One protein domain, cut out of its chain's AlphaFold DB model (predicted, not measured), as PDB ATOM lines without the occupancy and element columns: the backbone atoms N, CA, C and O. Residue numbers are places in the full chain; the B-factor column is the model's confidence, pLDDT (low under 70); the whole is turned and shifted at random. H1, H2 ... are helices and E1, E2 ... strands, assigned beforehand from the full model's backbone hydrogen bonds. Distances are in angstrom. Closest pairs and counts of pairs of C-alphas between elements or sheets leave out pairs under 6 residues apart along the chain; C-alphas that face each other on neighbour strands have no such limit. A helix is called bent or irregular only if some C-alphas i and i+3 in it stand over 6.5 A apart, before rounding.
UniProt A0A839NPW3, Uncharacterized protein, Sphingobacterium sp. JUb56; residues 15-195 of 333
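Overview. This is residues 15 to 195 of the 333 residues of an uncharacterized protein of Sphingobacterium sp. JUb56 (UniProt A0A839NPW3). Two small strand hairpins, E1 with E2 and E3 with E4, make one end of the domain together with H7 and H8, while the short helices H2, H4, H5 and H6 gather toward the other end. The long helix H1 runs along one side and spans the two groups, and the unnamed residues 165 to 180 wind through the middle. The printed part has 181 residues with eight named helices and four named strands, in the order H1 to H7, E1 to E4, H8; each sheet has two antiparallel strands, and the class is mostly helix. The whole is compact and rounded, with a radius of gyration of the C-alphas of 17.0 A and spans of 48 by 37 by 33 A.

Along the chain. E1 is residues 148 to 151, E2 155 to 158, E3 161 to 164 and E4 181 to 184. H1, residues 15 to 34, measures 29.5 A from C-alpha 15 at (239.887, 261.495, 284.137) to C-alpha 34 at (242.365, 238.807, 265.429). H7, residues 120 to 132, measures 18.6 A, and H2, residues 38 to 47, 14.8 A; H2 is irregular, with C-alphas 39 and 42 lying 7.6 A apart. The others are H3, 64 to 70; H4, 82 to 86; H5, 93 to 101; H6, 107 to 114; and H8, 186 to 193, ending with C-alpha 193 at (269.688, 252.052, 271.417).

Arrangement. In the hairpin E1 and E2, N 149 and O 157 are 2.9 A apart, within hydrogen-bond range. E2 runs on into E3 across a break of 2 residues, at 75 degrees. In the hairpin E3 and E4, N 161 and O 184 are within range at 2.8 A. The closest C-alphas of H7 and E2, Lys 127 and Ile 156, are 6.1 A apart; those of E3 and H8, Asn 161 and Ala 186, 6.0 A. H1 touches H7 with residues 16 to 23 alone, closest at Leu 16 and Ile 125, whose C-alphas are 7.4 A apart, at a steep tilt of 44 degrees, opposite ways. H1 only just touches H6, with 3 pairs of C-alphas within 8 A, closest at Ile 27 and Ile 114, 6.1 A. H2 and H3 are close but not clearly touching, the C-alphas of Leu 47 and Leu 70 being 7.3 A apart. H5 is near H4 and H6. Every O i to N i+4 pair is within hydrogen-bond range in H1, H4, H6, H7 and H8, against 4 of 6 in H2, 2 of 3 in H3 and 3 of 5 in H5.

Size, cuts and confidence. The two C-alphas farthest apart, those of Asp 38 and Ala 143, are 49.4 A apart. The printed part has no cut. The links H2 to H3, H3 to H4, H7 to E1 and E3 to E4 are long. The mean pLDDT of the printed part is 87.2; residues 92 to 104, 117 to 118 and 195 are under 70.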
ATOM      1  N   ASN A  15     239.860 261.088 285.546       89.75
ATOM      2  CA  ASN A  15     239.887 261.495 284.137       89.75
ATOM      3  C   ASN A  15     240.910 260.685 283.329       89.75
ATOM      4  O   ASN A  15     240.652 260.328 282.176       89.75
ATOM      5  N   LEU A  16     242.078 260.430 283.919       90.69
ATOM      6  CA  LEU A  16     243.142 259.648 283.312       90.69
ATOM      7  C   LEU A  16     242.741 258.175 283.229       90.69
ATOM      8  O   LEU A  16     242.882 257.585 282.161       90.69
ATOM      9  N   ASP A  17     242.125 257.641 284.278       92.19
ATOM     10  CA  ASP A  17     241.608 256.268 284.299       92.19
ATOM     11  C   ASP A  17     240.555 256.017 283.225       92.19
ATOM     12  O   ASP A  17     240.638 255.039 282.483       92.19
ATOM     13  N   THR A  18     239.634 256.961 283.029       93.12
ATOM     14  CA  THR A  18     238.647 256.881 281.941       93.12
ATOM     15  C   THR A  18     239.319 256.816 280.563       93.12
ATOM     16  O   THR A  18     238.844 256.132 279.656       93.12
ATOM     17  N   LYS A  19     240.431 257.536 280.367       93.38
ATOM     18  CA  LYS A  19     241.190 257.525 279.105       93.38
ATOM     19  C   LYS A  19     241.993 256.241 278.921       93.38
ATOM     20  O   LYS A  19     242.063 255.753 277.796       93.38
ATOM     21  N   ILE A  20     242.577 255.717 279.997       93.94
ATOM     22  CA  ILE A  20     243.274 254.428 280.013       93.94
ATOM     23  C   ILE A  20     242.298 253.321 279.614       93.94
ATOM     24  O   ILE A  20     242.554 252.635 278.629       93.94
ATOM     25  N   LYS A  21     241.132 253.247 280.272       93.62
ATOM     26  CA  LYS A  21     240.089 252.257 279.972       93.62
ATOM     27  C   LYS A  21     239.675 252.286 278.501       93.62
ATOM     28  O   LYS A  21     239.689 251.256 277.844       93.62
ATOM     29  N   LYS A  22     239.446 253.476 277.931       93.50
ATOM     30  CA  LYS A  22     239.150 253.618 276.493       93.50
ATOM     31  C   LYS A  22     240.246 253.048 275.585       93.50
ATOM     32  O   LYS A  22     239.926 252.497 274.538       93.50
ATOM     33  N   ILE A  23     241.526 253.206 275.934       93.62
ATOM     34  CA  ILE A  23     242.617 252.612 275.147       93.62
ATOM     35  C   ILE A  23     242.632 251.094 275.312       93.62
ATOM     36  O   ILE A  23     242.755 250.395 274.309       93.62
ATOM     37  N   ASP A  24     242.508 250.592 276.540       94.31
ATOM     38  CA  ASP A  24     242.484 249.152 276.804       94.31
ATOM     39  C   ASP A  24     241.312 248.468 276.091       94.31
ATOM     40  O   ASP A  24     241.509 247.434 275.462       94.31
ATOM     41  N   ASP A  25     240.124 249.074 276.095       94.06
ATOM     42  CA  ASP A  25     238.944 248.558 275.396       94.06
ATOM     43  C   ASP A  25     239.177 248.473 273.881       94.06
ATOM     44  O   ASP A  25     238.805 247.482 273.246       94.06
ATOM     45  N   LEU A  26     239.847 249.473 273.294       92.56
ATOM     46  CA  LEU A  26     240.243 249.444 271.883       92.56
ATOM     47  C   LEU A  26     241.257 248.326 271.607       92.56
ATOM     48  O   LEU A  26     241.074 247.565 270.659       92.56
ATOM     49  N   ILE A  27     242.288 248.186 272.450       93.94
ATOM     50  CA  ILE A  27     243.293 247.117 272.336       93.94
ATOM     51  C   ILE A  27     242.623 245.742 272.415       93.94
ATOM     52  O   ILE A  27     242.829 244.910 271.532       93.94
ATOM     53  N   LYS A  28     241.789 245.504 273.434       94.69
ATOM     54  CA  LYS A  28     241.046 244.248 273.612       94.69
ATOM     55  C   LYS A  28     240.142 243.968 272.420       94.69
ATOM     56  O   LYS A  28     240.117 242.844 271.931       94.69
ATOM     57  N   THR A  29     239.427 244.977 271.929       93.75
ATOM     58  CA  THR A  29     238.550 244.850 270.757       93.75
ATOM     59  C   THR A  29     239.337 244.417 269.523       93.75
ATOM     60  O   THR A  29     238.928 243.493 268.822       93.75
ATOM     61  N   ASP A  30     240.482 245.042 269.266       93.31
ATOM     62  CA  ASP A  30     241.324 244.702 268.123       93.31
ATOM     63  C   ASP A  30     241.955 243.311 268.265       93.31
ATOM     64  O   ASP A  30     241.926 242.529 267.314       93.31
ATOM     65  N   LEU A  31     242.416 242.939 269.464       94.88
ATOM     66  CA  LEU A  31     242.890 241.584 269.759       94.88
ATOM     67  C   LEU A  31     241.782 240.530 269.576       94.88
ATOM     68  O   LEU A  31     242.025 239.511 268.929       94.88
ATOM     69  N   LYS A  32     240.552 240.777 270.053       94.06
ATOM     70  CA  LYS A  32     239.396 239.877 269.860       94.06
ATOM     71  C   LYS A  32     239.091 239.640 268.380       94.06
ATOM     72  O   LYS A  32     238.800 238.516 267.992       94.06
ATOM     73  N   LYS A  33     239.182 240.664 267.524       93.56
ATOM     74  CA  LYS A  33     238.971 240.482 266.073       93.56
ATOM     75  C   LYS A  33     240.006 239.531 265.466       93.56
ATOM     76  O   LYS A  33     239.668 238.732 264.588       93.56
ATOM     77  N   LEU A  34     241.255 239.617 265.930       94.19
ATOM     78  CA  LEU A  34     242.365 238.807 265.429       94.19
ATOM     79  C   LEU A  34     242.384 237.370 265.951       94.19
ATOM     80  O   LEU A  34     242.958 236.514 265.281       94.19
ATOM     81  N   SER A  35     241.742 237.074 267.084       93.25
ATOM     82  CA  SER A  35     241.744 235.722 267.674       93.25
ATOM     83  C   SER A  35     241.111 234.651 266.785       93.25
ATOM     84  O   SER A  35     241.397 233.465 266.926       93.25
ATOM     85  N   THR A  36     240.293 235.079 265.822       91.38
ATOM     86  CA  THR A  36     239.658 234.205 264.829       91.38
ATOM     87  C   THR A  36     240.615 233.699 263.745       91.38
ATOM     88  O   THR A  36     240.250 232.796 262.996       91.38
ATOM     89  N   ILE A  37     241.826 234.255 263.636       93.06
ATOM     90  CA  ILE A  37     242.792 233.910 262.587       93.06
ATOM     91  C   ILE A  37     243.645 232.710 263.021       93.06
ATOM     92  O   ILE A  37     244.339 232.759 264.036       93.06
ATOM     93  N   ASP A  38     243.654 231.651 262.206       93.56
ATOM     94  CA  ASP A  38     244.272 230.362 262.550       93.56
ATOM     95  C   ASP A  38     245.756 230.454 262.920       93.56
ATOM     96  O   ASP A  38     246.172 229.885 263.928       93.56
ATOM     97  N   VAL A  39     246.549 231.210 262.152       93.56
ATOM     98  CA  VAL A  39     248.010 231.290 262.348       93.56
ATOM     99  C   VAL A  39     248.412 231.867 263.714       93.56
ATOM    100  O   VAL A  39     249.509 231.600 264.194       93.56
ATOM    101  N   VAL A  40     247.526 232.617 264.379       95.25
ATOM    102  CA  VAL A  40     247.783 233.239 265.692       95.25
ATOM    103  C   VAL A  40     247.016 232.579 266.839       95.25
ATOM    104  O   VAL A  40     247.166 232.999 267.985       95.25
ATOM    105  N   LYS A  41     246.247 231.511 266.592       94.69
ATOM    106  CA  LYS A  41     245.541 230.769 267.654       94.69
ATOM    107  C   LYS A  41     246.442 230.320 268.817       94.69
ATOM    108  O   LYS A  41     246.001 230.465 269.960       94.69
ATOM    109  N   PRO A  42     247.687 229.838 268.598       95.06
ATOM    110  CA  PRO A  42     248.583 229.494 269.705       95.06
ATOM    111  C   PRO A  42     248.877 230.688 270.622       95.06
ATOM    112  O   PRO A  42     248.750 230.567 271.836       95.06
ATOM    113  N   PHE A  43     249.142 231.869 270.048       96.56
ATOM    114  CA  PHE A  43     249.336 233.105 270.815       96.56
ATOM    115  C   PHE A  43     248.124 233.419 271.698       96.56
ATOM    116  O   PHE A  43     248.279 233.717 272.879       96.56
ATOM    117  N   PHE A  44     246.907 233.323 271.152       97.25
ATOM    118  CA  PHE A  44     245.692 233.600 271.920       97.25
ATOM    119  C   PHE A  44     245.418 232.548 272.994       97.25
ATOM    120  O   PHE A  44     244.931 232.895 274.065       97.25
ATOM    121  N   THR A  45     245.778 231.289 272.743       96.00
ATOM    122  CA  THR A  45     245.679 230.213 273.738       96.00
ATOM    123  C   THR A  45     246.522 230.528 274.971       96.00
ATOM    124  O   THR A  45     246.069 230.309 276.091       96.00
ATOM    125  N   ASP A  46     247.724 231.073 274.788       96.81
ATOM    126  CA  ASP A  46     248.589 231.463 275.904       96.81
ATOM    127  C   ASP A  46     248.165 232.789 276.541       96.81
ATOM    128  O   ASP A  46     248.149 232.903 277.766       96.81
ATOM    129  N   LEU A  47     247.747 233.767 275.734       96.88
ATOM    130  CA  LEU A  47     247.282 235.059 276.232       96.88
ATOM    131  C   LEU A  47     246.048 234.927 277.133       96.88
ATOM    132  O   LEU A  47     246.004 235.552 278.189       96.88
ATOM    133  N   LEU A  48     245.080 234.088 276.758       96.38
ATOM    134  CA  LEU A  48     243.839 233.893 277.518       96.38
ATOM    135  C   LEU A  48     244.044 233.169 278.860       96.38
ATOM    136  O   LEU A  48     243.175 233.229 279.722       96.38
ATOM    137  N   LYS A  49     245.205 232.535 279.090       96.75
ATOM    138  CA  LYS A  49     245.581 232.016 280.422       96.75
ATOM    139  C   LYS A  49     245.960 233.134 281.398       96.75
ATOM    140  O   LYS A  49     246.051 232.894 282.599       96.75
ATOM    141  N   ILE A  50     246.265 234.325 280.881       96.25
ATOM    142  CA  ILE A  50     246.799 235.460 281.643       96.25
ATOM    143  C   ILE A  50     245.801 236.619 281.666       96.25
ATOM    144  O   ILE A  50     245.691 237.305 282.679       96.25
ATOM    145  N   VAL A  51     245.096 236.848 280.556       94.94
ATOM    146  CA  VAL A  51     244.215 237.997 280.351       94.94
ATOM    147  C   VAL A  51     242.802 237.534 280.040       94.94
ATOM    148  O   VAL A  51     242.574 236.832 279.058       94.94
ATOM    149  N   ASP A  52     241.848 238.031 280.821       92.56
ATOM    150  CA  ASP A  52     240.428 237.964 280.500       92.56
ATOM    151  C   ASP A  52     240.000 239.258 279.790       92.56
ATOM    152  O   ASP A  52     240.026 240.350 280.370       92.56
ATOM    153  N   PHE A  53     239.614 239.145 278.518       91.00
ATOM    154  CA  PHE A  53     239.195 240.290 277.714       91.00
ATOM    155  C   PHE A  53     237.789 240.819 278.033       91.00
ATOM    156  O   PHE A  53     237.417 241.862 277.484       91.00
ATOM    157  N   ASP A  54     237.001 240.114 278.840       89.31
ATOM    158  CA  ASP A  54     235.681 240.558 279.301       89.31
ATOM    159  C   ASP A  54     235.745 241.182 280.707       89.31
ATOM    160  O   ASP A  54     234.797 241.830 281.148       89.31
ATOM    161  N   SER A  55     236.901 241.081 281.369       91.81
ATOM    162  CA  SER A  55     237.196 241.749 282.639       91.81
ATOM    163  C   SER A  55     237.678 243.202 282.476       91.81
ATOM    164  O   SER A  55     238.050 243.655 281.387       91.81
ATOM    165  N   ASP A  56     237.798 243.914 283.601       89.94
ATOM    166  CA  ASP A  56     238.407 245.251 283.699       89.94
ATOM    167  C   ASP A  56     239.954 245.251 283.625       89.94
ATOM    168  O   ASP A  56     240.594 246.258 283.924       89.94
ATOM    169  N   PHE A  57     240.586 244.155 283.181       93.81
ATOM    170  CA  PHE A  57     242.043 244.076 283.008       93.81
ATOM    171  C   PHE A  57     242.609 245.244 282.177       93.81
ATOM    172  O   PHE A  57     242.057 245.594 281.135       93.81
ATOM    173  N   SER A  58     243.749 245.804 282.584       94.75
ATOM    174  CA  SER A  58     244.427 246.886 281.862       94.75
ATOM    175  C   SER A  58     245.811 246.440 281.409       94.75
ATOM    176  O   SER A  58     246.638 246.047 282.230       94.75
ATOM    177  N   PHE A  59     246.101 246.552 280.110       95.06
ATOM    178  CA  PHE A  59     247.456 246.346 279.598       95.06
ATOM    179  C   PHE A  59     248.379 247.490 280.015       95.06
ATOM    180  O   PHE A  59     249.559 247.273 280.292       95.06
ATOM    181  N   ILE A  60     247.847 248.713 280.075       94.31
ATOM    182  CA  ILE A  60     248.600 249.910 280.465       94.31
ATOM    183  C   ILE A  60     249.005 249.833 281.943       94.31
ATOM    184  O   ILE A  60     250.156 250.125 282.271       94.31
ATOM    185  N   LYS A  61     248.093 249.403 282.823       94.56
ATOM    186  CA  LYS A  61     248.333 249.249 284.267       94.56
ATOM    187  C   LYS A  61     248.738 247.829 284.686       94.56
ATOM    188  O   LYS A  61     248.664 247.509 285.867       94.56
ATOM    189  N   ALA A  62     249.133 246.965 283.750       94.69
ATOM    190  CA  ALA A  62     249.463 245.582 284.079       94.69
ATOM    191  C   ALA A  62     250.599 245.521 285.126       94.69
ATOM    192  O   ALA A  62     251.641 246.164 284.931       94.69
ATOM    193  N   PRO A  63     250.421 244.765 286.226       94.31
ATOM    194  CA  PRO A  63     251.419 244.704 287.281       94.31
ATOM    195  C   PRO A  63     252.651 243.906 286.844       94.31
ATOM    196  O   PRO A  63     252.565 243.088 285.921       94.31
ATOM    197  N   LEU A  64     253.791 244.089 287.516       93.69
ATOM    198  CA  LEU A  64     255.060 243.438 287.141       93.69
ATOM    199  C   LEU A  64     254.943 241.911 287.031       93.69
ATOM    200  O   LEU A  64     255.493 241.306 286.109       93.69
ATOM    201  N   SER A  65     254.169 241.287 287.924       94.00
ATOM    202  CA  SER A  65     253.902 239.841 287.907       94.00
ATOM    203  C   SER A  65     253.192 239.379 286.630       94.00
ATOM    204  O   SER A  65     253.452 238.281 286.134       94.00
ATOM    205  N   ILE A  66     252.324 240.217 286.063       95.38
ATOM    206  CA  ILE A  66     251.636 239.955 284.798       95.38
ATOM    207  C   ILE A  66     252.543 240.284 283.614       95.38
ATOM    208  O   ILE A  66     252.606 239.485 282.683       95.38
ATOM    209  N   ILE A  67     253.308 241.382 283.658       94.19
ATOM    210  CA  ILE A  67     254.326 241.697 282.634       94.19
ATOM    211  C   ILE A  67     255.297 240.529 282.461       94.19
ATOM    212  O   ILE A  67     255.584 240.129 281.332       94.19
ATOM    213  N   GLY A  68     255.735 239.930 283.571       93.06
ATOM    214  CA  GLY A  68     256.596 238.751 283.580       93.06
ATOM    215  C   GLY A  68     255.998 237.533 282.870       93.06
ATOM    216  O   GLY A  68     256.753 236.761 282.299       93.06
ATOM    217  N   LYS A  69     254.669 237.382 282.844       95.81
ATOM    218  CA  LYS A  69     253.980 236.317 282.091       95.81
ATOM    219  C   LYS A  69     253.752 236.704 280.629       95.81
ATOM    220  O   LYS A  69     253.978 235.897 279.736       95.81
ATOM    221  N   LEU A  70     253.332 237.945 280.374       95.31
ATOM    222  CA  LEU A  70     253.064 238.451 279.023       95.31
ATOM    223  C   LEU A  70     254.324 238.468 278.149       95.31
ATOM    224  O   LEU A  70     254.235 238.225 276.944       95.31
ATOM    225  N   LYS A  71     255.498 238.738 278.738       91.31
ATOM    226  CA  LYS A  71     256.761 238.796 277.989       91.31
ATOM    227  C   LYS A  71     257.184 237.445 277.395       91.31
ATOM    228  O   LYS A  71     257.872 237.444 276.377       91.31
ATOM    229  N   GLU A  72     256.748 236.338 278.002       92.88
ATOM    230  CA  GLU A  72     257.067 234.962 277.589       92.88
ATOM    231  C   GLU A  72     256.188 234.474 276.427       92.88
ATOM    232  O   GLU A  72     256.506 233.484 275.769       92.88
ATOM    233  N   ILE A  73     255.079 235.167 276.142       94.88
ATOM    234  CA  ILE A  73     254.199 234.806 275.030       94.88
ATOM    235  C   ILE A  73     254.939 235.036 273.708       94.88
ATOM    236  O   ILE A  73     255.429 236.133 273.427       94.88
ATOM    237  N   ASN A  74     254.967 234.014 272.850       93.38
ATOM    238  CA  ASN A  74     255.604 234.112 271.544       93.38
ATOM    239  C   ASN A  74     254.835 235.063 270.608       93.38
ATOM    240  O   ASN A  74     253.786 234.718 270.064       93.38
ATOM    241  N   THR A  75     255.400 236.246 270.361       92.31
ATOM    242  CA  THR A  75     254.884 237.213 269.380       92.31
ATOM    243  C   THR A  75     255.583 237.114 268.019       92.31
ATOM    244  O   THR A  75     255.110 237.689 267.038       92.31
ATOM    245  N   LYS A  76     256.684 236.361 267.902       91.19
ATOM    246  CA  LYS A  76     257.490 236.225 266.674       91.19
ATOM    247  C   LYS A  76     256.922 235.169 265.719       91.19
ATOM    248  O   LYS A  76     257.645 234.359 265.147       91.19
ATOM    249  N   ILE A  77     255.606 235.176 265.543       92.62
ATOM    250  CA  ILE A  77     254.905 234.288 264.614       92.62
ATOM    251  C   ILE A  77     255.034 234.880 263.211       92.62
ATOM    252  O   ILE A  77     254.621 236.018 262.992       92.62
ATOM    253  N   LYS A  78     255.609 234.137 262.263       90.81
ATOM    254  CA  LYS A  78     255.766 234.598 260.878       90.81
ATOM    255  C   LYS A  78     254.401 234.774 260.209       90.81
ATOM    256  O   LYS A  78     253.561 233.878 260.275       90.81
ATOM    257  N   ILE A  79     254.191 235.910 259.543       87.38
ATOM    258  CA  ILE A  79     252.935 236.216 258.851       87.38
ATOM    259  C   ILE A  79     253.167 236.213 257.341       87.38
ATOM    260  O   ILE A  79     253.846 237.083 256.809       87.38
ATOM    261  N   CYS A  80     252.572 235.242 256.648       81.81
ATOM    262  CA  CYS A  80     252.707 235.086 255.194       81.81
ATOM    263  C   CYS A  80     251.559 235.720 254.392       81.81
ATOM    264  O   CYS A  80     251.651 235.826 253.175       81.81
ATOM    265  N   ASN A  81     250.456 236.103 255.045       83.31
ATOM    266  CA  ASN A  81     249.291 236.683 254.379       83.31
ATOM    267  C   ASN A  81     248.680 237.814 255.214       83.31
ATOM    268  O   ASN A  81     247.781 237.598 256.029       83.31
ATOM    269  N   ILE A  82     249.136 239.044 254.979       82.44
ATOM    270  CA  ILE A  82     248.646 240.221 255.706       82.44
ATOM    271  C   ILE A  82     247.183 240.561 255.382       82.44
ATOM    272  O   ILE A  82     246.507 241.210 256.181       82.44
ATOM    273  N   LYS A  83     246.648 240.104 254.238       82.94
ATOM    274  CA  LYS A  83     245.267 240.413 253.825       82.94
ATOM    275  C   LYS A  83     244.242 239.896 254.836       82.94
ATOM    276  O   LYS A  83     243.248 240.576 255.079       82.94
ATOM    277  N   GLN A  84     244.507 238.748 255.466       85.12
ATOM    278  CA  GLN A  84     243.646 238.199 256.520       85.12
ATOM    279  C   GLN A  84     243.542 239.159 257.714       85.12
ATOM    280  O   GLN A  84     242.449 239.378 258.233       85.12
ATOM    281  N   PHE A  85     244.641 239.820 258.081       88.25
ATOM    282  CA  PHE A  85     244.662 240.813 259.155       88.25
ATOM    283  C   PHE A  85     244.020 242.133 258.722       88.25
ATOM    284  O   PHE A  85     243.220 242.684 259.473       88.25
ATOM    285  N   ASN A  86     244.269 242.590 257.489       83.44
ATOM    286  CA  ASN A  86     243.638 243.792 256.926       83.44
ATOM    287  C   ASN A  86     242.107 243.701 256.859       83.44
ATOM    288  O   ASN A  86     241.420 244.712 256.960       83.44
ATOM    289  N   SER A  87     241.557 242.493 256.700       83.38
ATOM    290  CA  SER A  87     240.103 242.282 256.730       83.38
ATOM    291  C   SER A  87     239.476 242.526 258.111       83.38
ATOM    292  O   SER A  87     238.269 242.730 258.217       83.38
ATOM    293  N   LYS A  88     240.292 242.488 259.172       86.44
ATOM    294  CA  LYS A  88     239.878 242.635 260.574       86.44
ATOM    295  C   LYS A  88     240.331 243.960 261.192       86.44
ATOM    296  O   LYS A  88     239.654 244.478 262.077       86.44
ATOM    297  N   LEU A  89     241.463 244.502 260.740       84.12
ATOM    298  CA  LEU A  89     242.086 245.728 261.229       84.12
ATOM    299  C   LEU A  89     242.458 246.640 260.065       84.12
ATOM    300  O   LEU A  89     243.050 246.195 259.086       84.12
ATOM    301  N   SER A  90     242.198 247.936 260.208       76.62
ATOM    302  CA  SER A  90     242.630 248.948 259.241       76.62
ATOM    303  C   SER A  90     244.132 249.228 259.370       76.62
ATOM    304  O   SER A  90     244.531 250.282 259.866       76.62
ATOM    305  N   LEU A  91     244.979 248.287 258.943       74.81
ATOM    306  CA  LEU A  91     246.430 248.463 258.994       74.81
ATOM    307  C   LEU A  91     246.897 249.410 257.864       74.81
ATOM    308  O   LEU A  91     246.521 249.227 256.700       74.81
ATOM    309  N   PRO A  92     247.727 250.431 258.151       67.44
ATOM    310  CA  PRO A  92     248.235 251.362 257.147       67.44
ATOM    311  C   PRO A  92     249.126 250.654 256.121       67.44
ATOM    312  O   PRO A  92     250.226 250.200 256.435       67.44
ATOM    313  N   LYS A  93     248.671 250.618 254.861       63.25
ATOM    314  CA  LYS A  93     249.362 249.931 253.756       63.25
ATOM    315  C   LYS A  93     250.830 250.354 253.601       63.25
ATOM    316  O   LYS A  93     251.661 249.502 253.322       63.25
ATOM    317  N   SER A  94     251.170 251.627 253.819       61.56
ATOM    318  CA  SER A  94     252.536 252.149 253.644       61.56
ATOM    319  C   SER A  94     253.535 251.626 254.685       61.56
ATOM    320  O   SER A  94     254.615 251.174 254.314       61.56
ATOM    321  N   SER A  95     253.174 251.637 255.973       61.31
ATOM    322  CA  SER A  95     254.064 251.214 257.069       61.31
ATOM    323  C   SER A  95     254.333 249.711 257.072       61.31
ATOM    324  O   SER A  95     255.379 249.264 257.544       61.31
ATOM    325  N   PHE A  96     253.375 248.933 256.570       66.12
ATOM    326  CA  PHE A  96     253.450 247.480 256.535       66.12
ATOM    327  C   PHE A  96     254.041 246.946 255.230       66.12
ATOM    328  O   PHE A  96     254.841 246.023 255.300       66.12
ATOM    329  N   ALA A  97     253.762 247.562 254.073       58.56
ATOM    330  CA  ALA A  97     254.300 247.111 252.787       58.56
ATOM    331  C   ALA A  97     255.838 247.130 252.737       58.56
ATOM    332  O   ALA A  97     256.442 246.195 252.226       58.56
ATOM    333  N   GLN A  98     256.497 248.142 253.321       58.34
ATOM    334  CA  GLN A  98     257.967 248.163 253.405       58.34
ATOM    335  C   GLN A  98     258.528 247.037 254.290       58.34
ATOM    336  O   GLN A  98     259.570 246.472 253.969       58.34
ATOM    337  N   LYS A  99     257.835 246.688 255.385       59.25
ATOM    338  CA  LYS A  99     258.235 245.596 256.289       59.25
ATOM    339  C   LYS A  99     257.882 244.211 255.732       59.25
ATOM    340  O   LYS A  99     258.578 243.255 256.032       59.25
ATOM    341  N   GLU A 100     256.838 244.096 254.918       54.88
ATOM    342  CA  GLU A 100     256.425 242.854 254.248       54.88
ATOM    343  C   GLU A 100     257.417 242.430 253.152       54.88
ATOM    344  O   GLU A 100     257.622 241.241 252.932       54.88
ATOM    345  N   ILE A 101     258.087 243.397 252.509       54.19
ATOM    346  CA  ILE A 101     259.175 243.147 251.546       54.19
ATOM    347  C   ILE A 101     260.413 242.550 252.240       54.19
ATOM    348  O   ILE A 101     261.169 241.799 251.624       54.19
ATOM    349  N   THR A 102     260.618 242.836 253.531       55.94
ATOM    350  CA  THR A 102     261.643 242.157 254.333       55.94
ATOM    351  C   THR A 102     261.112 240.794 254.785       55.94
ATOM    352  O   THR A 102     260.008 240.708 255.316       55.94
ATOM    353  N   ALA A 103     261.874 239.714 254.599       57.72
ATOM    354  CA  ALA A 103     261.445 238.326 254.843       57.72
ATOM    355  C   ALA A 103     261.054 237.973 256.308       57.72
ATOM    356  O   ALA A 103     260.712 236.817 256.585       57.72
ATOM    357  N   ASP A 104     261.047 238.960 257.213       68.00
ATOM    358  CA  ASP A 104     260.950 238.842 258.673       68.00
ATOM    359  C   ASP A 104     259.684 239.489 259.275       68.00
ATOM    360  O   ASP A 104     259.647 239.823 260.463       68.00
ATOM    361  N   PHE A 105     258.617 239.687 258.492       83.69
ATOM    362  CA  PHE A 105     257.362 240.226 259.029       83.69
ATOM    363  C   PHE A 105     256.683 239.244 260.004       83.69
ATOM    364  O   PHE A 105     256.341 238.108 259.651       83.69
ATOM    365  N   THR A 106     256.463 239.688 261.245       90.94
ATOM    366  CA  THR A 106     255.912 238.855 262.325       90.94
ATOM    367  C   THR A 106     254.660 239.450 262.953       90.94
ATOM    368  O   THR A 106     254.364 240.640 262.832       90.94
ATOM    369  N   PHE A 107     253.937 238.622 263.703       92.56
ATOM    370  CA  PHE A 107     252.776 239.045 264.468       92.56
ATOM    371  C   PHE A 107     253.112 240.150 265.480       92.56
ATOM    372  O   PHE A 107     252.299 241.046 265.690       92.56
ATOM    373  N   ASN A 108     254.341 240.188 266.006       92.25
ATOM    374  CA  ASN A 108     254.829 241.274 266.852       92.25
ATOM    375  C   ASN A 108     254.688 242.650 266.185       92.25
ATOM    376  O   ASN A 108     254.386 243.626 266.861       92.25
ATOM    377  N   ASN A 109     254.851 242.745 264.861       89.00
ATOM    378  CA  ASN A 109     254.656 244.003 264.141       89.00
ATOM    379  C   ASN A 109     253.184 244.442 264.108       89.00
ATOM    380  O   ASN A 109     252.901 245.640 264.116       89.00
ATOM    381  N   ILE A 110     252.248 243.490 264.084       90.81
ATOM    382  CA  ILE A 110     250.808 243.763 264.184       90.81
ATOM    383  C   ILE A 110     250.458 244.172 265.618       90.81
ATOM    384  O   ILE A 110     249.750 245.158 265.812       90.81
ATOM    385  N   ILE A 111     251.013 243.486 266.623       92.38
ATOM    386  CA  ILE A 111     250.862 243.874 268.031       92.38
ATOM    387  C   ILE A 111     251.424 245.281 268.271       92.38
ATOM    388  O   ILE A 111     250.739 246.103 268.865       92.38
ATOM    389  N   GLU A 112     252.602 245.617 267.741       89.25
ATOM    390  CA  GLU A 112     253.183 246.967 267.828       89.25
ATOM    391  C   GLU A 112     252.235 248.039 267.279       89.25
ATOM    392  O   GLU A 112     252.162 249.141 267.822       89.25
ATOM    393  N   HIS A 113     251.477 247.715 266.231       87.38
ATOM    394  CA  HIS A 113     250.461 248.608 265.693       87.38
ATOM    395  C   HIS A 113     249.244 248.744 266.610       87.38
ATOM    396  O   HIS A 113     248.833 249.865 266.912       87.38
ATOM    397  N   ILE A 114     248.710 247.629 267.117       90.69
ATOM    398  CA  ILE A 114     247.590 247.630 268.073       90.69
ATOM    399  C   ILE A 114     247.958 248.411 269.333       90.69
ATOM    400  O   ILE A 114     247.139 249.176 269.838       90.69
ATOM    401  N   PHE A 115     249.194 248.267 269.810       89.69
ATOM    402  CA  PHE A 115     249.777 248.959 270.960       89.69
ATOM    403  C   PHE A 115     250.432 250.296 270.565       89.69
ATOM    404  O   PHE A 115     251.229 250.849 271.319       89.69
ATOM    405  N   GLY A 116     250.081 250.844 269.397       73.56
ATOM    406  CA  GLY A 116     250.764 251.935 268.707       73.56
ATOM    407  C   GLY A 116     251.224 253.106 269.574       73.56
ATOM    408  O   GLY A 116     250.494 254.077 269.766       73.56
ATOM    409  N   TYR A 117     252.493 253.070 269.991       60.56
ATOM    410  CA  TYR A 117     253.200 254.176 270.654       60.56
ATOM    411  C   TYR A 117     253.419 255.382 269.710       60.56
ATOM    412  O   TYR A 117     253.696 256.497 270.140       60.56
ATOM    413  N   TYR A 118     253.265 255.191 268.395       64.75
ATOM    414  CA  TYR A 118     253.281 256.284 267.413       64.75
ATOM    415  C   TYR A 118     252.026 257.170 267.488       64.75
ATOM    416  O   TYR A 118     252.003 258.259 266.919       64.75
ATOM    417  N   LEU A 119     250.968 256.718 268.172       78.00
ATOM    418  CA  LEU A 119     249.775 257.524 268.392       78.00
ATOM    419  C   LEU A 119     250.064 258.557 269.480       78.00
ATOM    420  O   LEU A 119     250.176 258.219 270.662       78.00
ATOM    421  N   GLU A 120     250.122 259.831 269.088       82.12
ATOM    422  CA  GLU A 120     250.380 260.946 270.008       82.12
ATOM    423  C   GLU A 120     249.409 260.933 271.199       82.12
ATOM    424  O   GLU A 120     249.813 261.214 272.321       82.12
ATOM    425  N   SER A 121     248.150 260.526 271.006       84.12
ATOM    426  CA  SER A 121     247.168 260.411 272.093       84.12
ATOM    427  C   SER A 121     247.593 259.431 273.194       84.12
ATOM    428  O   SER A 121     247.494 259.765 274.376       84.12
ATOM    429  N   ARG A 122     248.106 258.251 272.825       89.06
ATOM    430  CA  ARG A 122     248.566 257.220 273.769       89.06
ATOM    431  C   ARG A 122     249.860 257.644 274.450       89.06
ATOM    432  O   ARG A 122     249.962 257.582 275.672       89.06
ATOM    433  N   THR A 123     250.797 258.190 273.681       86.75
ATOM    434  CA  THR A 123     252.055 258.726 274.214       86.75
ATOM    435  C   THR A 123     251.812 259.885 275.179       86.75
ATOM    436  O   THR A 123     252.447 259.962 276.227       86.75
ATOM    437  N   GLN A 124     250.849 260.765 274.901       90.31
ATOM    438  CA  GLN A 124     250.454 261.826 275.830       90.31
ATOM    439  C   GLN A 124     249.801 261.289 277.106       90.31
ATOM    440  O   GLN A 124     249.973 261.891 278.165       90.31
ATOM    441  N   ILE A 125     249.077 260.169 277.044       91.31
ATOM    442  CA  ILE A 125     248.524 259.512 278.236       91.31
ATOM    443  C   ILE A 125     249.644 258.938 279.101       91.31
ATOM    444  O   ILE A 125     249.680 259.247 280.288       91.31
ATOM    445  N   LEU A 126     250.617 258.235 278.516       90.81
ATOM    446  CA  LEU A 126     251.788 257.751 279.255       90.81
ATOM    447  C   LEU A 126     252.551 258.901 279.919       90.81
ATOM    448  O   LEU A 126     252.808 258.862 281.117       90.81
ATOM    449  N   LYS A 127     252.818 259.990 279.190       90.38
ATOM    450  CA  LYS A 127     253.464 261.187 279.759       90.38
ATOM    451  C   LYS A 127     252.670 261.798 280.921       90.38
ATOM    452  O   LYS A 127     253.269 262.308 281.862       90.38
ATOM    453  N   LYS A 128     251.333 261.760 280.876       90.88
ATOM    454  CA  LYS A 128     250.467 262.222 281.978       90.88
ATOM    455  C   LYS A 128     250.556 261.313 283.199       90.88
ATOM    456  O   LYS A 128     250.620 261.840 284.302       90.88
ATOM    457  N   ILE A 129     250.612 259.996 282.995       91.12
ATOM    458  CA  ILE A 129     250.834 259.019 284.070       91.12
ATOM    459  C   ILE A 129     252.195 259.279 284.727       91.12
ATOM    460  O   ILE A 129     252.263 259.526 285.925       91.12
ATOM    461  N   PHE A 130     253.270 259.362 283.938       88.56
ATOM    462  CA  PHE A 130     254.624 259.621 284.444       88.56
ATOM    463  C   PHE A 130     254.810 260.998 285.088       88.56
ATOM    464  O   PHE A 130     255.761 261.200 285.828       88.56
ATOM    465  N   ARG A 131     253.918 261.957 284.830       87.06
ATOM    466  CA  ARG A 131     253.901 263.226 285.564       87.06
ATOM    467  C   ARG A 131     253.308 263.086 286.969       87.06
ATOM    468  O   ARG A 131     253.646 263.884 287.835       87.06
ATOM    469  N   GLN A 132     252.402 262.131 287.173       86.38
ATOM    470  CA  GLN A 132     251.812 261.832 288.485       86.38
ATOM    471  C   GLN A 132     252.717 260.909 289.302       86.38
ATOM    472  O   GLN A 132     252.819 261.069 290.514       86.38
ATOM    473  N   ILE A 133     253.436 260.007 288.631       80.94
ATOM    474  CA  ILE A 133     254.501 259.208 289.233       80.94
ATOM    475  C   ILE A 133     255.671 260.141 289.576       80.94
ATOM    476  O   ILE A 133     256.315 260.703 288.692       80.94
ATOM    477  N   ASN A 134     255.958 260.324 290.864       72.62
ATOM    478  CA  ASN A 134     257.013 261.216 291.350       72.62
ATOM    479  C   ASN A 134     258.424 260.623 291.130       72.62
ATOM    480  O   ASN A 134     259.083 260.205 292.076       72.62
ATOM    481  N   SER A 135     258.854 260.541 289.867       79.62
ATOM    482  CA  SER A 135     260.184 260.081 289.451       79.62
ATOM    483  C   SER A 135     260.763 261.056 288.427       79.62
ATOM    484  O   SER A 135     260.519 260.937 287.225       79.62
ATOM    485  N   GLN A 136     261.529 262.036 288.906       85.44
ATOM    486  CA  GLN A 136     262.042 263.142 288.085       85.44
ATOM    487  C   GLN A 136     263.524 263.034 287.722       85.44
ATOM    488  O   GLN A 136     264.046 263.908 287.029       85.44
ATOM    489  N   ASN A 137     264.214 261.995 288.180       89.25
ATOM    490  CA  ASN A 137     265.604 261.724 287.845       89.25
ATOM    491  C   ASN A 137     265.692 260.551 286.861       89.25
ATOM    492  O   ASN A 137     264.865 259.637 286.868       89.25
ATOM    493  N   CYS A 138     266.704 260.566 286.001       92.06
ATOM    494  CA  CYS A 138     266.986 259.455 285.108       92.06
ATOM    495  C   CYS A 138     267.330 258.226 285.938       92.06
ATOM    496  O   CYS A 138     268.339 258.239 286.640       92.06
ATOM    497  N   VAL A 139     266.551 257.151 285.800       90.44
ATOM    498  CA  VAL A 139     266.831 255.922 286.553       90.44
ATOM    499  C   VAL A 139     268.221 255.377 286.213       90.44
ATOM    500  O   VAL A 139     268.895 254.868 287.100       90.44
ATOM    501  N   TYR A 140     268.674 255.570 284.962       91.56
ATOM    502  CA  TYR A 140     269.944 255.056 284.447       91.56
ATOM    503  C   TYR A 140     271.189 255.679 285.069       91.56
ATOM    504  O   TYR A 140     271.990 254.999 285.705       91.56
ATOM    505  N   CYS A 141     271.363 256.983 284.888       91.88
ATOM    506  CA  CYS A 141     272.566 257.647 285.367       91.88
ATOM    507  C   CYS A 141     272.396 258.333 286.713       91.88
ATOM    508  O   CYS A 141     273.401 258.756 287.253       91.88
ATOM    509  N   LEU A 142     271.173 258.538 287.218       91.38
ATOM    510  CA  LEU A 142     270.880 259.343 288.416       91.38
ATOM    511  C   LEU A 142     271.485 260.763 288.406       91.38
ATOM    512  O   LEU A 142     271.535 261.422 289.446       91.38
ATOM    513  N   ALA A 143     271.940 261.240 287.250       92.19
ATOM    514  CA  ALA A 143     272.701 262.476 287.091       92.19
ATOM    515  C   ALA A 143     271.951 263.543 286.287       92.19
ATOM    516  O   ALA A 143     272.457 264.649 286.124       92.19
ATOM    517  N   GLN A 144     270.764 263.233 285.757       92.75
ATOM    518  CA  GLN A 144     270.026 264.115 284.857       92.75
ATOM    519  C   GLN A 144     268.529 264.060 285.130       92.75
ATOM    520  O   GLN A 144     267.943 262.984 285.225       92.75
ATOM    521  N   TYR A 145     267.902 265.233 285.156       92.06
ATOM    522  CA  TYR A 145     266.455 265.352 285.253       92.06
ATOM    523  C   TYR A 145     265.741 264.742 284.038       92.06
ATOM    524  O   TYR A 145     266.123 264.961 282.887       92.06
ATOM    525  N   THR A 146     264.635 264.060 284.308       91.44
ATOM    526  CA  THR A 146     263.643 263.556 283.346       91.44
ATOM    527  C   THR A 146     262.303 264.275 283.493       91.44
ATOM    528  O   THR A 146     261.287 263.818 282.973       91.44
ATOM    529  N   THR A 147     262.308 265.418 284.185       87.38
ATOM    530  CA  THR A 147     261.132 266.203 284.564       87.38
ATOM    531  C   THR A 147     260.181 266.437 283.396       87.38
ATOM    532  O   THR A 147     260.590 266.654 282.249       87.38
ATOM    533  N   SER A 148     258.889 266.439 283.710       86.94
ATOM    534  CA  SER A 148     257.826 266.762 282.770       86.94
ATOM    535  C   SER A 148     257.188 268.112 283.091       86.94
ATOM    536  O   SER A 148     257.122 268.533 284.243       86.94
ATOM    537  N   TYR A 149     256.712 268.805 282.061       86.31
ATOM    538  CA  TYR A 149     256.025 270.089 282.179       86.31
ATOM    539  C   TYR A 149     254.820 270.140 281.236       86.31
ATOM    540  O   TYR A 149     254.766 269.440 280.223       86.31
ATOM    541  N   SER A 150     253.814 270.945 281.582       86.38
ATOM    542  CA  SER A 150     252.692 271.237 280.682       86.38
ATOM    543  C   SER A 150     252.913 272.539 279.949       86.38
ATOM    544  O   SER A 150     253.387 273.508 280.532       86.38
ATOM    545  N   VAL A 151     252.451 272.570 278.708       80.19
ATOM    546  CA  VAL A 151     252.219 273.806 277.956       80.19
ATOM    547  C   VAL A 151     250.702 273.959 277.778       80.19
ATOM    548  O   VAL A 151     249.943 273.040 278.117       80.19
ATOM    549  N   ASN A 152     250.253 275.115 277.285       71.44
ATOM    550  CA  ASN A 152     248.854 275.425 276.978       71.44
ATOM    551  C   ASN A 152     248.106 274.219 276.372       71.44
ATOM    552  O   ASN A 152     248.668 273.441 275.596       71.44
ATOM    553  N   ASN A 153     246.832 274.060 276.742       72.12
ATOM    554  CA  ASN A 153     245.940 272.954 276.346       72.12
ATOM    555  C   ASN A 153     246.248 271.585 276.992       72.12
ATOM    556  O   ASN A 153     245.735 270.555 276.555       72.12
ATOM    557  N   GLY A 154     247.070 271.538 278.047       79.81
ATOM    558  CA  GLY A 154     247.276 270.319 278.842       79.81
ATOM    559  C   GLY A 154     248.086 269.226 278.132       79.81
ATOM    560  O   GLY A 154     247.979 268.045 278.492       79.81
ATOM    561  N   LYS A 155     248.880 269.604 277.121       86.62
ATOM    562  CA  LYS A 155     249.896 268.745 276.497       86.62
ATOM    563  C   LYS A 155     251.097 268.626 277.431       86.62
ATOM    564  O   LYS A 155     251.560 269.634 277.966       86.62
ATOM    565  N   ILE A 156     251.593 267.403 277.621       89.38
ATOM    566  CA  ILE A 156     252.758 267.128 278.460       89.38
ATOM    567  C   ILE A 156     253.998 266.986 277.582       89.38
ATOM    568  O   ILE A 156     254.018 266.252 276.588       89.38
ATOM    569  N   TYR A 157     255.045 267.685 277.994       86.31
ATOM    570  CA  TYR A 157     256.400 267.532 277.500       86.31
ATOM    571  C   TYR A 157     257.238 266.879 278.590       86.31
ATOM    572  O   TYR A 157     257.030 267.128 279.774       86.31
ATOM    573  N   VAL A 158     258.164 266.019 278.185       83.38
ATOM    574  CA  VAL A 158     259.095 265.328 279.078       83.38
ATOM    575  C   VAL A 158     260.488 265.696 278.592       83.38
ATOM    576  O   VAL A 158     260.749 265.601 277.395       83.38
ATOM    577  N   LYS A 159     261.351 266.182 279.491       83.81
ATOM    578  CA  LYS A 159     262.742 266.538 279.161       83.81
ATOM    579  C   LYS A 159     263.594 265.290 278.884       83.81
ATOM    580  O   LYS A 159     264.594 265.365 278.177       83.81
ATOM    581  N   GLY A 160     263.193 264.152 279.450       86.12
ATOM    582  CA  GLY A 160     263.720 262.826 279.142       86.12
ATOM    583  C   GLY A 160     262.830 262.014 278.196       86.12
ATOM    584  O   GLY A 160     261.884 262.519 277.595       86.12
ATOM    585  N   ASN A 161     263.123 260.720 278.130       89.94
ATOM    586  CA  ASN A 161     262.402 259.712 277.367       89.94
ATOM    587  C   ASN A 161     261.776 258.681 278.316       89.94
ATOM    588  O   ASN A 161     262.235 258.506 279.445       89.94
ATOM    589  N   LEU A 162     260.746 257.985 277.837       90.50
ATOM    590  CA  LEU A 162     260.222 256.778 278.476       90.50
ATOM    591  C   LEU A 162     260.838 255.582 277.749       90.50
ATOM    592  O   LEU A 162     260.435 255.261 276.628       90.50
ATOM    593  N   ASP A 163     261.874 255.000 278.341       91.00
ATOM    594  CA  ASP A 163     262.577 253.862 277.756       91.00
ATOM    595  C   ASP A 163     261.883 252.554 278.110       91.00
ATOM    596  O   ASP A 163     261.346 252.402 279.203       91.00
ATOM    597  N   HIS A 164     261.919 251.611 277.173       90.50
ATOM    598  CA  HIS A 164     261.344 250.288 277.356       90.50
ATOM    599  C   HIS A 164     262.376 249.361 277.994       90.50
ATOM    600  O   HIS A 164     263.461 249.165 277.430       90.50
ATOM    601  N   ILE A 165     262.007 248.730 279.107       89.94
ATOM    602  CA  ILE A 165     262.809 247.673 279.735       89.94
ATOM    603  C   ILE A 165     262.850 246.462 278.809       89.94
ATOM    604  O   ILE A 165     263.922 246.007 278.422       89.94
ATOM    605  N   HIS A 166     261.676 246.000 278.382       88.00
ATOM    606  CA  HIS A 166     261.523 245.006 277.331       88.00
ATOM    607  C   HIS A 166     261.256 245.716 275.997       88.00
ATOM    608  O   HIS A 166     260.187 246.313 275.820       88.00
ATOM    609  N   PRO A 167     262.211 245.680 275.048       87.38
ATOM    610  CA  PRO A 167     262.093 246.377 273.774       87.38
ATOM    611  C   PRO A 167     260.860 245.933 272.989       87.38
ATOM    612  O   PRO A 167     260.650 244.740 272.762       87.38
ATOM    613  N   LYS A 168     260.104 246.900 272.461       87.25
ATOM    614  CA  LYS A 168     258.931 246.634 271.609       87.25
ATOM    615  C   LYS A 168     259.245 245.802 270.357       87.25
ATOM    616  O   LYS A 168     258.377 245.104 269.845       87.25
ATOM    617  N   SER A 169     260.486 245.852 269.861       84.25
ATOM    618  CA  SER A 169     260.938 245.032 268.729       84.25
ATOM    619  C   SER A 169     261.004 243.540 269.064       84.25
ATOM    620  O   SER A 169     260.916 242.715 268.159       84.25
ATOM    621  N   ILE A 170     261.140 243.197 270.348       83.31
ATOM    622  CA  ILE A 170     261.160 241.820 270.844       83.31
ATOM    623  C   ILE A 170     259.755 241.405 271.273       83.31
ATOM    624  O   ILE A 170     259.283 240.359 270.837       83.31
ATOM    625  N   ASN A 171     259.095 242.224 272.097       86.31
ATOM    626  CA  ASN A 171     257.735 241.965 272.549       86.31
ATOM    627  C   ASN A 171     256.948 243.277 272.692       86.31
ATOM    628  O   ASN A 171     257.098 244.027 273.656       86.31
ATOM    629  N   ALA A 172     256.093 243.553 271.712       91.69
ATOM    630  CA  ALA A 172     255.248 244.737 271.681       91.69
ATOM    631  C   ALA A 172     254.011 244.638 272.591       91.69
ATOM    632  O   ALA A 172     253.385 245.657 272.864       91.69
ATOM    633  N   LEU A 173     253.665 243.449 273.098       92.88
ATOM    634  CA  LEU A 173     252.483 243.240 273.946       92.88
ATOM    635  C   LEU A 173     252.555 244.037 275.255       92.88
ATOM    636  O   LEU A 173     251.532 244.414 275.818       92.88
ATOM    637  N   VAL A 174     253.771 244.311 275.724       93.06
ATOM    638  CA  VAL A 174     254.041 245.059 276.959       93.06
ATOM    639  C   VAL A 174     254.525 246.489 276.687       93.06
ATOM    640  O   VAL A 174     254.939 247.188 277.605       93.06
ATOM    641  N   SER A 175     254.504 246.975 275.439       90.56
ATOM    642  CA  SER A 175     255.123 248.271 275.099       90.56
ATOM    643  C   SER A 175     254.374 249.494 275.636       90.56
ATOM    644  O   SER A 175     254.963 250.562 275.763       90.56
ATOM    645  N   LEU A 176     253.077 249.367 275.929       91.44
ATOM    646  CA  LEU A 176     252.283 250.433 276.558       91.44
ATOM    647  C   LEU A 176     252.135 250.267 278.069       91.44
ATOM    648  O   LEU A 176     251.533 251.126 278.712       91.44
ATOM    649  N   SER A 177     252.649 249.181 278.636       93.25
ATOM    650  CA  SER A 177     252.567 248.955 280.069       93.25
ATOM    651  C   SER A 177     253.478 249.932 280.797       93.25
ATOM    652  O   SER A 177     254.674 250.005 280.519       93.25
ATOM    653  N   VAL A 178     252.925 250.668 281.758       93.56
ATOM    654  CA  VAL A 178     253.672 251.651 282.553       93.56
ATOM    655  C   VAL A 178     254.816 250.966 283.308       93.56
ATOM    656  O   VAL A 178     255.924 251.483 283.333       93.56
ATOM    657  N   ASN A 179     254.592 249.742 283.793       93.31
ATOM    658  CA  ASN A 179     255.600 248.898 284.444       93.31
ATOM    659  C   ASN A 179     256.613 248.238 283.479       93.31
ATOM    660  O   ASN A 179     257.433 247.429 283.899       93.31
ATOM    661  N   ASN A 180     256.581 248.567 282.185       93.31
ATOM    662  CA  ASN A 180     257.644 248.248 281.225       93.31
ATOM    663  C   ASN A 180     258.410 249.509 280.776       93.31
ATOM    664  O   ASN A 180     259.307 249.431 279.935       93.31
ATOM    665  N   LEU A 181     258.048 250.679 281.309       92.38
ATOM    666  CA  LEU A 181     258.599 251.970 280.927       92.38
ATOM    667  C   LEU A 181     259.302 252.617 282.114       92.38
ATOM    668  O   LEU A 181     258.803 252.573 283.234       92.38
ATOM    669  N   VAL A 182     260.436 253.267 281.864       91.62
ATOM    670  CA  VAL A 182     261.155 254.026 282.894       91.62
ATOM    671  C   VAL A 182     261.641 255.374 282.375       91.62
ATOM    672  O   VAL A 182     262.032 255.488 281.209       91.62
ATOM    673  N   PRO A 183     261.637 256.420 283.219       91.62
ATOM    674  CA  PRO A 183     262.104 257.731 282.810       91.62
ATOM    675  C   PRO A 183     263.633 257.745 282.733       91.62
ATOM    676  O   PRO A 183     264.341 257.526 283.720       91.62
ATOM    677  N   VAL A 184     264.162 258.065 281.557       93.00
ATOM    678  CA  VAL A 184     265.606 258.156 281.308       93.00
ATOM    679  C   VAL A 184     265.963 259.451 280.591       93.00
ATOM    680  O   VAL A 184     265.139 260.034 279.892       93.00
ATOM    681  N   CYS A 185     267.190 259.945 280.742       93.38
ATOM    682  CA  CYS A 185     267.638 261.093 279.960       93.38
ATOM    683  C   CYS A 185     267.907 260.686 278.501       93.38
ATOM    684  O   CYS A 185     268.166 259.516 278.205       93.38
ATOM    685  N   ALA A 186     267.874 261.660 277.589       91.56
ATOM    686  CA  ALA A 186     268.074 261.419 276.159       91.56
ATOM    687  C   ALA A 186     269.410 260.715 275.859       91.56
ATOM    688  O   ALA A 186     269.432 259.758 275.089       91.56
ATOM    689  N   HIS A 187     270.491 261.122 276.534       90.75
ATOM    690  CA  HIS A 187     271.817 260.518 276.383       90.75
ATOM    691  C   HIS A 187     271.824 259.024 276.742       90.75
ATOM    692  O   HIS A 187     272.262 258.197 275.945       90.75
ATOM    693  N   CYS A 188     271.289 258.653 277.912       92.00
ATOM    694  CA  CYS A 188     271.263 257.247 278.324       92.00
ATOM    695  C   CYS A 188     270.351 256.406 277.423       92.00
ATOM    696  O   CYS A 188     270.691 255.272 277.095       92.00
ATOM    697  N   ASN A 189     269.220 256.970 276.986       91.31
ATOM    698  CA  ASN A 189     268.331 256.308 276.036       91.31
ATOM    699  C   ASN A 189     269.031 256.029 274.700       91.31
ATOM    700  O   ASN A 189     268.927 254.930 274.171       91.31
ATOM    701  N   GLN A 190     269.753 257.013 274.161       88.94
ATOM    702  CA  GLN A 190     270.475 256.871 272.898       88.94
ATOM    703  C   GLN A 190     271.585 255.821 273.001       88.94
ATOM    704  O   GLN A 190     271.593 254.876 272.219       88.94
ATOM    705  N   ARG A 191     272.445 255.901 274.027       86.81
ATOM    706  CA  ARG A 191     273.530 254.924 274.228       86.81
ATOM    707  C   ARG A 191     273.030 253.488 274.418       86.81
ATOM    708  O   ARG A 191     273.739 252.543 274.080       86.81
ATOM    709  N   LYS A 192     271.814 253.308 274.943       82.56
ATOM    710  CA  LYS A 192     271.152 251.998 274.987       82.56
ATOM    711  C   LYS A 192     270.705 251.524 273.603       82.56
ATOM    712  O   LYS A 192     270.856 250.343 273.314       82.56
ATOM    713  N   LEU A 193     270.147 252.402 272.769       78.12
ATOM    714  CA  LEU A 193     269.688 252.052 271.417       78.12
ATOM    715  C   LEU A 193     270.838 251.668 270.478       78.12
ATOM    716  O   LEU A 193     270.641 250.818 269.614       78.12
ATOM    717  N   ASP A 194     272.028 252.233 270.683       70.00
ATOM    718  CA  ASP A 194     273.241 251.877 269.932       70.00
ATOM    719  C   ASP A 194     273.769 250.469 270.286       70.00
ATOM    720  O   ASP A 194     274.676 249.937 269.640       70.00
ATOM    721  N   ALA A 195     273.211 249.837 271.323       62.69
ATOM    722  CA  ALA A 195     273.495 248.459 271.677       62.69
ATOM    723  C   ALA A 195     272.486 247.499 271.038       62.69
ATOM    724  O   ALA A 195     271.286 247.752 270.981       62.69
TER     725      ALA A 195